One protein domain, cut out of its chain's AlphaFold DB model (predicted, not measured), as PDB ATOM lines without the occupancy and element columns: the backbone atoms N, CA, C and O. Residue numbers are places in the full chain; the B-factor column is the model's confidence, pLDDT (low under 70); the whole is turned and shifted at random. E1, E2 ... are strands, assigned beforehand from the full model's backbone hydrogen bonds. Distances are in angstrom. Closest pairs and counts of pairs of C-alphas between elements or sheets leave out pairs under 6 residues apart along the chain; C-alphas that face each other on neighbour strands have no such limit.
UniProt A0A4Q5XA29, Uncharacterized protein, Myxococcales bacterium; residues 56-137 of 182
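Overview. This is residues 56 to 137 of the 182 residues of an uncharacterized protein of Myxococcales bacterium (UniProt A0A4Q5XA29). Little regular structure is here: two small strand hairpins set among long loops, with E3-E4 near the end of E1-E2 where E2 finishes, and residues 78 to 84 sticking out in the long loop at the other end. The printed part has 82 residues, no named helix and strands E1, E2, E3, E4 in that order, both sheets antiparallel; the class is all strand, with 20 residues in named elements. It is compact, radius of gyration of the C-alphas 13.2 A, yet elongated, 39 by 25 by 18 A.

Arrangement. Look first at hairpin E1, residues 67 to 72, and E2, residues 93 to 98, where N 70 and O 95 are 2.9 A apart. In hairpin E3, residues 111 to 114, and E4, residues 133 to 136, N 113 and O 134 are 3.0 A apart. The closest C-alphas of E2 and E4, Ala 98 and Ala 134, are 5.5 A apart. E3 is apart from E1 and E2.

Along the chain. Find C-alpha 67 at (355.144, 274.626, 394.903); E1 runs 15.1 A from there, E2 15.9 A, E3 9.8 A and E4 9.1 A, ending at C-alpha 136, (354.099, 262.818, 395.009).

Size, cuts and confidence. The farthest C-alphas, Asp 65 and Asp 82, are 40.2 A apart. The printed part has no cut; its three links between strands are long. Residues 76 to 79 and 84 to 88 have pLDDT under 70.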
ATOM      1  N   ASN A  56     342.323 273.493 395.871       95.00
ATOM      2  CA  ASN A  56     341.694 274.208 394.765       95.00
ATOM      3  C   ASN A  56     342.565 275.353 394.228       95.00
ATOM      4  O   ASN A  56     342.060 276.440 393.954       95.00
ATOM      5  N   CYS A  57     343.872 275.114 394.091       96.62
ATOM      6  CA  CYS A  57     344.752 276.088 393.463       96.62
ATOM      7  C   CYS A  57     344.280 276.415 392.037       96.62
ATOM      8  O   CYS A  57     343.869 275.542 391.265       96.62
ATOM      9  N   GLU A  58     344.346 277.699 391.716       95.44
ATOM     10  CA  GLU A  58     344.222 278.266 390.378       95.44
ATOM     11  C   GLU A  58     345.619 278.467 389.763       95.44
ATOM     12  O   GLU A  58     346.614 278.446 390.503       95.44
ATOM     13  N   PRO A  59     345.725 278.698 388.438       95.50
ATOM     14  CA  PRO A  59     347.007 278.982 387.806       95.50
ATOM     15  C   PRO A  59     347.777 280.093 388.531       95.50
ATOM     16  O   PRO A  59     347.271 281.200 388.711       95.50
ATOM     17  N   ASN A  60     349.018 279.800 388.913       94.06
ATOM     18  CA  ASN A  60     349.965 280.668 389.615       94.06
ATOM     19  C   ASN A  60     349.562 281.085 391.044       94.06
ATOM     20  O   ASN A  60     350.214 281.952 391.627       94.06
ATOM     21  N   SER A  61     348.532 280.473 391.636       95.44
ATOM     22  CA  SER A  61     348.090 280.788 393.009       95.44
ATOM     23  C   SER A  61     348.929 280.121 394.105       95.44
ATOM     24  O   SER A  61     348.870 280.528 395.266       95.44
ATOM     25  N   CYS A  62     349.721 279.104 393.751       97.00
ATOM     26  CA  CYS A  62     350.624 278.445 394.684       97.00
ATOM     27  C   CYS A  62     351.788 279.368 395.093       97.00
ATOM     28  O   CYS A  62     352.194 280.222 394.301       97.00
ATOM     29  N   PRO A  63     352.360 279.204 396.299       95.19
ATOM     30  CA  PRO A  63     353.616 279.851 396.683       95.19
ATOM     31  C   PRO A  63     354.727 279.589 395.653       95.19
ATOM     32  O   PRO A  63     355.054 278.431 395.390       95.19
ATOM     33  N   GLU A  64     355.274 280.657 395.062       91.06
ATOM     34  CA  GLU A  64     356.057 280.586 393.815       91.06
ATOM     35  C   GLU A  64     357.359 279.787 393.933       91.06
ATOM     36  O   GLU A  64     357.729 279.103 392.983       91.06
ATOM     37  N   ASP A  65     358.016 279.846 395.092       89.25
ATOM     38  CA  ASP A  65     359.364 279.297 395.288       89.25
ATOM     39  C   ASP A  65     359.386 277.860 395.831       89.25
ATOM     40  O   ASP A  65     360.456 277.277 395.983       89.25
ATOM     41  N   GLU A  66     358.229 277.288 396.173       93.62
ATOM     42  CA  GLU A  66     358.173 275.974 396.834       93.62
ATOM     43  C   GLU A  66     357.142 275.018 396.237       93.62
ATOM     44  O   GLU A  66     357.139 273.840 396.590       93.62
ATOM     45  N   SER A  67     356.231 275.482 395.374       96.94
ATOM     46  CA  SER A  67     355.144 274.626 394.903       96.94
ATOM     47  C   SER A  67     354.545 275.034 393.563       96.94
ATOM     48  O   SER A  67     354.577 276.193 393.149       96.94
ATOM     49  N   LEU A  68     353.933 274.054 392.906       97.44
ATOM     50  CA  LEU A  68     353.227 274.209 391.641       97.44
ATOM     51  C   LEU A  68     351.816 273.613 391.721       97.44
ATOM     52  O   LEU A  68     351.560 272.681 392.488       97.44
ATOM     53  N   CYS A  69     350.884 274.164 390.946       97.62
ATOM     54  CA  CYS A  69     349.506 273.689 390.931       97.62
ATOM     55  C   CYS A  69     349.352 272.417 390.077       97.62
ATOM     56  O   CYS A  69     349.643 272.413 388.874       97.62
ATOM     57  N   VAL A  70     348.862 271.335 390.695       96.19
ATOM     58  CA  VAL A  70     348.630 270.029 390.053       96.19
ATOM     59  C   VAL A  70     347.180 269.612 390.223       96.19
ATOM     60  O   VAL A  70     346.648 269.606 391.330       96.19
ATOM     61  N   GLN A  71     346.550 269.200 389.128       94.25
ATOM     62  CA  GLN A  71     345.224 268.604 389.129       94.25
ATOM     63  C   GLN A  71     345.315 267.078 389.150       94.25
ATOM     64  O   GLN A  71     345.839 266.483 388.214       94.25
ATOM     65  N   PHE A  72     344.732 266.428 390.150       91.69
ATOM     66  CA  PHE A  72     344.568 264.972 390.183       91.69
ATOM     67  C   PHE A  72     343.161 264.562 389.754       91.69
ATOM     68  O   PHE A  72     342.218 265.350 389.836       91.69
ATOM     69  N   GLY A  73     343.017 263.322 389.275       84.81
ATOM     70  CA  GLY A  73     341.726 262.783 388.834       84.81
ATOM     71  C   GLY A  73     341.184 263.443 387.565       84.81
ATOM     72  O   GLY A  73     339.976 263.404 387.330       84.81
ATOM     73  N   ALA A  74     342.056 264.070 386.765       76.25
ATOM     74  CA  ALA A  74     341.687 264.732 385.517       76.25
ATOM     75  C   ALA A  74     341.227 263.732 384.446       76.25
ATOM     76  O   ALA A  74     340.334 264.045 383.659       76.25
ATOM     77  N   VAL A  75     341.796 262.524 384.456       71.38
ATOM     78  CA  VAL A  75     341.437 261.430 383.551       71.38
ATOM     79  C   VAL A  75     340.492 260.458 384.265       71.38
ATOM     80  O   VAL A  75     340.695 260.102 385.427       71.38
ATOM     81  N   ARG A  76     339.429 260.028 383.575       68.88
ATOM     82  CA  ARG A  76     338.547 258.948 384.049       68.88
ATOM     83  C   ARG A  76     339.279 257.602 384.024       68.88
ATOM     84  O   ARG A  76     340.237 257.431 383.281       68.88
ATOM     85  N   SER A  77     338.795 256.637 384.811       67.31
ATOM     86  CA  SER A  77     339.329 255.266 384.810       67.31
ATOM     87  C   SER A  77     339.488 254.725 383.375       67.31
ATOM     88  O   SER A  77     338.541 254.864 382.592       67.31
ATOM     89  N   PRO A  78     340.623 254.072 383.038       66.38
ATOM     90  CA  PRO A  78     340.829 253.439 381.732       66.38
ATOM     91  C   PRO A  78     339.730 252.444 381.343       66.38
ATOM     92  O   PRO A  78     339.463 252.273 380.160       66.38
ATOM     93  N   ALA A  79     339.030 251.856 382.320       67.31
ATOM     94  CA  ALA A  79     337.882 250.976 382.085       67.31
ATOM     95  C   ALA A  79     336.700 251.665 381.365       67.31
ATOM     96  O   ALA A  79     335.793 250.988 380.892       67.31
ATOM     97  N   CYS A  80     336.682 253.003 381.297       71.19
ATOM     98  CA  CYS A  80     335.669 253.790 380.591       71.19
ATOM     99  C   CYS A  80     336.237 254.544 379.372       71.19
ATOM    100  O   CYS A  80     335.684 255.583 379.005       71.19
ATOM    101  N   ALA A  81     337.344 254.077 378.778       71.06
ATOM    102  CA  ALA A  81     338.038 254.770 377.685       71.06
ATOM    103  C   ALA A  81     337.148 255.053 376.456       71.06
ATOM    104  O   ALA A  81     337.378 256.035 375.753       71.06
ATOM    105  N   ASP A  82     336.117 254.234 376.235       70.88
ATOM    106  CA  ASP A  82     335.223 254.315 375.073       70.88
ATOM    107  C   ASP A  82     334.163 255.425 375.189       70.88
ATOM    108  O   ASP A  82     333.482 255.754 374.215       70.88
ATOM    109  N   LEU A  83     333.975 255.991 376.386       70.31
ATOM    110  CA  LEU A  83     333.022 257.075 376.603       70.31
ATOM    111  C   LEU A  83     333.645 258.427 376.232       70.31
ATOM    112  O   LEU A  83     334.832 258.640 376.489       70.31
ATOM    113  N   PRO A  84     332.847 259.392 375.730       66.69
ATOM    114  CA  PRO A  84     333.310 260.763 375.564       66.69
ATOM    115  C   PRO A  84     333.895 261.271 376.885       66.69
ATOM    116  O   PRO A  84     333.218 261.281 377.919       66.69
ATOM    117  N   GLN A  85     335.169 261.660 376.861       61.78
ATOM    118  CA  GLN A  85     335.834 262.243 378.018       61.78
ATOM    119  C   GLN A  85     335.173 263.592 378.311       61.78
ATOM    120  O   GLN A  85     335.420 264.583 377.628       61.78
ATOM    121  N   ALA A  86     334.294 263.632 379.313       56.41
ATOM    122  CA  ALA A  86     333.862 264.890 379.902       56.41
ATOM    123  C   ALA A  86     335.061 265.455 380.672       56.41
ATOM    124  O   ALA A  86     335.321 265.066 381.810       56.41
ATOM    125  N   SER A  87     335.838 266.291 379.991       59.78
ATOM    126  CA  SER A  87     336.991 266.982 380.554       59.78
ATOM    127  C   SER A  87     336.585 268.396 380.983       59.78
ATOM    128  O   SER A  87     335.994 269.110 380.170       59.78
ATOM    129  N   PRO A  88     336.918 268.830 382.214       65.69
ATOM    130  CA  PRO A  88     337.562 268.057 383.277       65.69
ATOM    131  C   PRO A  88     336.579 267.116 384.000       65.69
ATOM    132  O   PRO A  88     335.387 267.399 384.118       65.69
ATOM    133  N   SER A  89     337.097 266.006 384.534       74.19
ATOM    134  CA  SER A  89     336.353 265.133 385.451       74.19
ATOM    135  C   SER A  89     335.754 265.949 386.612       74.19
ATOM    136  O   SER A  89     336.474 266.746 387.215       74.19
ATOM    137  N   PRO A  90     334.483 265.739 387.015       77.19
ATOM    138  CA  PRO A  90     333.889 266.450 388.157       77.19
ATOM    139  C   PRO A  90     334.561 266.098 389.498       77.19
ATOM    140  O   PRO A  90     334.406 266.799 390.502       77.19
ATOM    141  N   TYR A  91     335.323 265.003 389.519       81.31
ATOM    142  CA  TYR A  91     336.118 264.565 390.665       81.31
ATOM    143  C   TYR A  91     337.538 265.123 390.642       81.31
ATOM    144  O   TYR A  91     338.292 264.870 391.577       81.31
ATOM    145  N   ALA A  92     337.905 265.872 389.600       88.00
ATOM    146  CA  ALA A  92     339.207 266.493 389.543       88.00
ATOM    147  C   ALA A  92     339.357 267.516 390.673       88.00
ATOM    148  O   ALA A  92     338.427 268.266 390.989       88.00
ATOM    149  N   ARG A  93     340.525 267.519 391.304       92.44
ATOM    150  CA  ARG A  93     340.870 268.435 392.393       92.44
ATOM    151  C   ARG A  93     342.279 268.943 392.168       92.44
ATOM    152  O   ARG A  93     343.132 268.180 391.717       92.44
ATOM    153  N   THR A  94     342.498 270.217 392.460       96.19
ATOM    154  CA  THR A  94     343.803 270.857 392.313       96.19
ATOM    155  C   THR A  94     344.433 271.087 393.676       96.19
ATOM    156  O   THR A  94     343.746 271.420 394.644       96.19
ATOM    157  N   PHE A  95     345.738 270.872 393.751       97.38
ATOM    158  CA  PHE A  95     346.526 270.983 394.968       97.38
ATOM    159  C   PHE A  95     347.859 271.631 394.632       97.38
ATOM    160  O   PHE A  95     348.449 271.333 393.588       97.38
ATOM    161  N   CYS A  96     348.352 272.487 395.523       98.12
ATOM    162  CA  CYS A  96     349.752 272.881 395.456       98.12
ATOM    163  C   CYS A  96     350.612 271.701 395.897       98.12
ATOM    164  O   CYS A  96     350.462 271.203 397.016       98.12
ATOM    165  N   MET A  97     351.504 271.268 395.015       98.06
ATOM    166  CA  MET A  97     352.458 270.202 395.279       98.06
ATOM    167  C   MET A  97     353.858 270.793 395.345       98.06
ATOM    168  O   MET A  97     354.214 271.625 394.511       98.06
ATOM    169  N   ALA A  98     354.629 270.360 396.335       98.00
ATOM    170  CA  ALA A  98     356.005 270.779 396.543       98.00
ATOM    171  C   ALA A  98     356.846 270.476 395.300       98.00
ATOM    172  O   ALA A  98     356.798 269.354 394.784       98.00
ATOM    173  N   THR A  99     357.592 271.467 394.822       97.31
ATOM    174  CA  THR A  99     358.573 271.296 393.743       97.31
ATOM    175  C   THR A  99     359.792 270.525 394.237       97.31
ATOM    176  O   THR A  99     360.122 270.582 395.418       97.31
ATOM    177  N   CYS A 100     360.475 269.821 393.337       97.50
ATOM    178  CA  CYS A 100     361.677 269.051 393.659       97.50
ATOM    179  C   CYS A 100     362.598 268.926 392.443       97.50
ATOM    180  O   CYS A 100     362.132 268.916 391.298       97.50
ATOM    181  N   ASP A 101     363.890 268.758 392.695       96.38
ATOM    182  CA  ASP A 101     364.889 268.406 391.694       96.38
ATOM    183  C   ASP A 101     365.147 266.892 391.695       96.38
ATOM    184  O   ASP A 101     365.189 266.275 390.614       96.38
ATOM    185  N   ASP A 102     365.234 266.283 392.883       96.62
ATOM    186  CA  ASP A 102     365.399 264.843 393.090       96.62
ATOM    187  C   ASP A 102     364.658 264.297 394.332       96.62
ATOM    188  O   ASP A 102     363.973 265.019 395.054       96.62
ATOM    189  N   ASP A 103     364.726 262.977 394.545       96.56
ATOM    190  CA  ASP A 103     363.990 262.290 395.617       96.56
ATOM    191  C   ASP A 103     364.374 262.754 397.031       96.56
ATOM    192  O   ASP A 103     363.586 262.560 397.953       96.56
ATOM    193  N   SER A 104     365.558 263.345 397.225       96.69
ATOM    194  CA  SER A 104     366.014 263.819 398.535       96.69
ATOM    195  C   SER A 104     365.374 265.139 398.969       96.69
ATOM    196  O   SER A 104     365.335 265.415 400.168       96.69
ATOM    197  N   ASP A 105     364.804 265.897 398.026       96.50
ATOM    198  CA  ASP A 105     363.966 267.065 398.323       96.50
ATOM    199  C   ASP A 105     362.600 266.650 398.884       96.50
ATOM    200  O   ASP A 105     361.917 267.420 399.562       96.50
ATOM    201  N   CYS A 106     362.183 265.413 398.599       97.38
ATOM    202  CA  CYS A 106     360.916 264.875 399.049       97.38
ATOM    203  C   CYS A 106     361.046 264.190 400.409       97.38
ATOM    204  O   CYS A 106     362.005 263.479 400.712       97.38
ATOM    205  N   ARG A 107     360.012 264.349 401.240       94.81
ATOM    206  CA  ARG A 107     359.933 263.634 402.514       94.81
ATOM    207  C   ARG A 107     359.721 262.131 402.319       94.81
ATOM    208  O   ARG A 107     359.307 261.654 401.263       94.81
ATOM    209  N   SER A 108     359.959 261.370 403.386       93.88
ATOM    210  CA  SER A 108     359.805 259.913 403.368       93.88
ATOM    211  C   SER A 108     358.402 259.487 402.914       93.88
ATOM    212  O   SER A 108     357.396 260.014 403.383       93.88
ATOM    213  N   GLY A 109     358.339 258.515 402.000       93.31
ATOM    214  CA  GLY A 109     357.087 258.051 401.392       93.31
ATOM    215  C   GLY A 109     356.647 258.847 400.161       93.31
ATOM    216  O   GLY A 109     355.634 258.497 399.557       93.31
ATOM    217  N   TYR A 110     357.409 259.871 399.774       96.75
ATOM    218  CA  TYR A 110     357.224 260.654 398.558       96.75
ATOM    219  C   TYR A 110     358.446 260.498 397.658       96.75
ATOM    220  O   TYR A 110     359.547 260.203 398.121       96.75
ATOM    221  N   SER A 111     358.239 260.686 396.361       96.38
ATOM    222  CA  SER A 111     359.306 260.676 395.364       96.38
ATOM    223  C   SER A 111     359.129 261.843 394.412       96.38
ATOM    224  O   SER A 111     358.003 262.284 394.154       96.38
ATOM    225  N   CYS A 112     360.242 262.323 393.877       97.31
ATOM    226  CA  CYS A 112     360.261 263.424 392.943       97.31
ATOM    227  C   CYS A 112     359.918 262.924 391.544       97.31
ATOM    228  O   CYS A 112     360.668 262.161 390.931       97.31
ATOM    229  N   GLN A 113     358.763 263.337 391.028       96.19
ATOM    230  CA  GLN A 113     358.229 262.801 389.779       96.19
ATOM    231  C   GLN A 113     358.066 263.893 388.736       96.19
ATOM    232  O   GLN A 113     357.459 264.929 388.994       96.19
ATOM    233  N   ASP A 114     358.581 263.626 387.537       95.44
ATOM    234  CA  ASP A 114     358.387 264.466 386.358       95.44
ATOM    235  C   ASP A 114     356.998 264.192 385.765       95.44
ATOM    236  O   ASP A 114     356.816 263.270 384.965       95.44
ATOM    237  N   LEU A 115     356.018 265.013 386.142       92.44
ATOM    238  CA  LEU A 115     354.615 264.863 385.748       92.44
ATOM    239  C   LEU A 115     354.372 265.143 384.255       92.44
ATOM    240  O   LEU A 115     353.309 264.799 383.733       92.44
ATOM    241  N   ALA A 116     355.346 265.731 383.552       89.56
ATOM    242  CA  ALA A 116     355.295 265.908 382.102       89.56
ATOM    243  C   ALA A 116     355.770 264.659 381.334       89.56
ATOM    244  O   ALA A 116     355.496 264.542 380.139       89.56
ATOM    245  N   LYS A 117     356.471 263.725 381.996       88.44
ATOM    246  CA  LYS A 117     356.973 262.481 381.385       88.44
ATOM    247  C   LYS A 117     356.330 261.223 381.959       88.44
ATOM    248  O   LYS A 117     355.863 260.376 381.205       88.44
ATOM    249  N   GLN A 118     356.353 261.073 383.278       84.44
ATOM    250  CA  GLN A 118     355.944 259.873 384.006       84.44
ATOM    251  C   GLN A 118     354.771 260.235 384.906       84.44
ATOM    252  O   GLN A 118     354.934 260.751 386.006       84.44
ATOM    253  N   ASN A 119     353.565 259.986 384.399       85.94
ATOM    254  CA  ASN A 119     352.337 260.433 385.044       85.94
ATOM    255  C   ASN A 119     351.272 259.322 385.120       85.94
ATOM    256  O   ASN A 119     350.203 259.428 384.515       85.94
ATOM    257  N   PRO A 120     351.553 258.237 385.866       85.06
ATOM    258  CA  PRO A 120     350.594 257.157 386.099       85.06
ATOM    259  C   PRO A 120     349.339 257.599 386.872       85.06
ATOM    260  O   PRO A 120     348.325 256.910 386.832       85.06
ATOM    261  N   TRP A 121     349.363 258.757 387.543       87.12
ATOM    262  CA  TRP A 121     348.203 259.311 388.256       87.12
ATOM    263  C   TRP A 121     347.162 259.959 387.335       87.12
ATOM    264  O   TRP A 121     346.092 260.345 387.809       87.12
ATOM    265  N   GLY A 122     347.466 260.136 386.041       84.19
ATOM    266  CA  GLY A 122     346.616 260.915 385.137       84.19
ATOM    267  C   GLY A 122     346.436 262.356 385.628       84.19
ATOM    268  O   GLY A 122     345.347 262.925 385.507       84.19
ATOM    269  N   ALA A 123     347.475 262.909 386.255       90.00
ATOM    270  CA  ALA A 123     347.480 264.274 386.747       90.00
ATOM    271  C   ALA A 123     347.619 265.273 385.587       90.00
ATOM    272  O   ALA A 123     348.105 264.933 384.511       90.00
ATOM    273  N   VAL A 124     347.225 266.523 385.792       91.06
ATOM    274  CA  VAL A 124     347.478 267.615 384.849       91.06
ATOM    275  C   VAL A 124     348.263 268.691 385.577       91.06
ATOM    276  O   VAL A 124     347.840 269.182 386.621       91.06
ATOM    277  N   LEU A 125     349.416 269.046 385.021       93.06
ATOM    278  CA  LEU A 125     350.222 270.157 385.502       93.06
ATOM    279  C   LEU A 125     349.597 271.471 385.024       93.06
ATOM    280  O   LEU A 125     349.509 271.705 383.820       93.06
ATOM    281  N   ILE A 126     349.152 272.308 385.963       94.31
ATOM    282  CA  ILE A 126     348.541 273.608 385.658       94.31
ATOM    283  C   ILE A 126     349.630 274.680 385.550       94.31
ATOM    284  O   ILE A 126     349.672 275.423 384.568       94.31
ATOM    285  N   ASP A 127     350.563 274.712 386.504       94.50
ATOM    286  CA  ASP A 127     351.644 275.707 386.553       94.50
ATOM    287  C   ASP A 127     352.876 275.266 385.755       94.50
ATOM    288  O   ASP A 127     353.983 275.155 386.276       94.50
ATOM    289  N   VAL A 128     352.706 275.043 384.450       89.00
ATOM    290  CA  VAL A 128     353.779 274.561 383.553       89.00
ATOM    291  C   VAL A 128     355.019 275.467 383.500       89.00
ATOM    292  O   VAL A 128     356.091 275.026 383.094       89.00
ATOM    293  N   ASN A 129     354.888 276.731 383.911       88.88
ATOM    294  CA  ASN A 129     355.979 277.708 383.924       88.88
ATOM    295  C   ASN A 129     356.856 277.623 385.184       88.88
ATOM    296  O   ASN A 129     357.896 278.275 385.231       88.88
ATOM    297  N   ARG A 130     356.448 276.849 386.198       87.88
ATOM    298  CA  ARG A 130     357.133 276.730 387.498       87.88
ATOM    299  C   ARG A 130     357.886 275.407 387.658       87.88
ATOM    300  O   ARG A 130     358.220 274.999 388.763       87.88
ATOM    301  N   GLY A 131     358.152 274.738 386.539       91.25
ATOM    302  CA  GLY A 131     358.753 273.411 386.498       91.25
ATOM    303  C   GLY A 131     357.718 272.315 386.270       91.25
ATOM    304  O   GLY A 131     356.528 272.563 386.116       91.25
ATOM    305  N   ASN A 132     358.203 271.082 386.185       95.12
ATOM    306  CA  ASN A 132     357.423 269.900 385.818       95.12
ATOM    307  C   ASN A 132     357.541 268.756 386.831       95.12
ATOM    308  O   ASN A 132     357.025 267.664 386.584       95.12
ATOM    309  N   LYS A 133     358.236 268.998 387.942       96.25
ATOM    310  CA  LYS A 133     358.532 268.000 388.960       96.25
ATOM    311  C   LYS A 133     357.854 268.339 390.271       96.25
ATOM    312  O   LYS A 133     357.911 269.483 390.714       96.25
ATOM    313  N   ALA A 134     357.241 267.336 390.883       97.19
ATOM    314  CA  ALA A 134     356.608 267.483 392.181       97.19
ATOM    315  C   ALA A 134     356.842 266.262 393.068       97.19
ATOM    316  O   ALA A 134     356.906 265.130 392.578       97.19
ATOM    317  N   CYS A 135     356.901 266.493 394.378       97.75
ATOM    318  CA  CYS A 135     356.876 265.429 395.369       97.75
ATOM    319  C   CYS A 135     355.478 264.821 395.437       97.75
ATOM    320  O   CYS A 135     354.527 265.452 395.900       97.75
ATOM    321  N   VAL A 136     355.359 263.568 395.008       96.19
ATOM    322  CA  VAL A 136     354.099 262.818 395.009       96.19
ATOM    323  C   VAL A 136     354.285 261.463 395.675       96.19
ATOM    324  O   VAL A 136     355.389 260.923 395.737       96.19
ATOM    325  N   VAL A 137     353.186 260.897 396.167       95.00
ATOM    326  CA  VAL A 137     353.179 259.526 396.684       95.00
ATOM    327  C   VAL A 137     353.417 258.569 395.516       95.00
ATOM    328  O   VAL A 137     352.648 258.641 394.551       95.00
TER     329      VAL A 137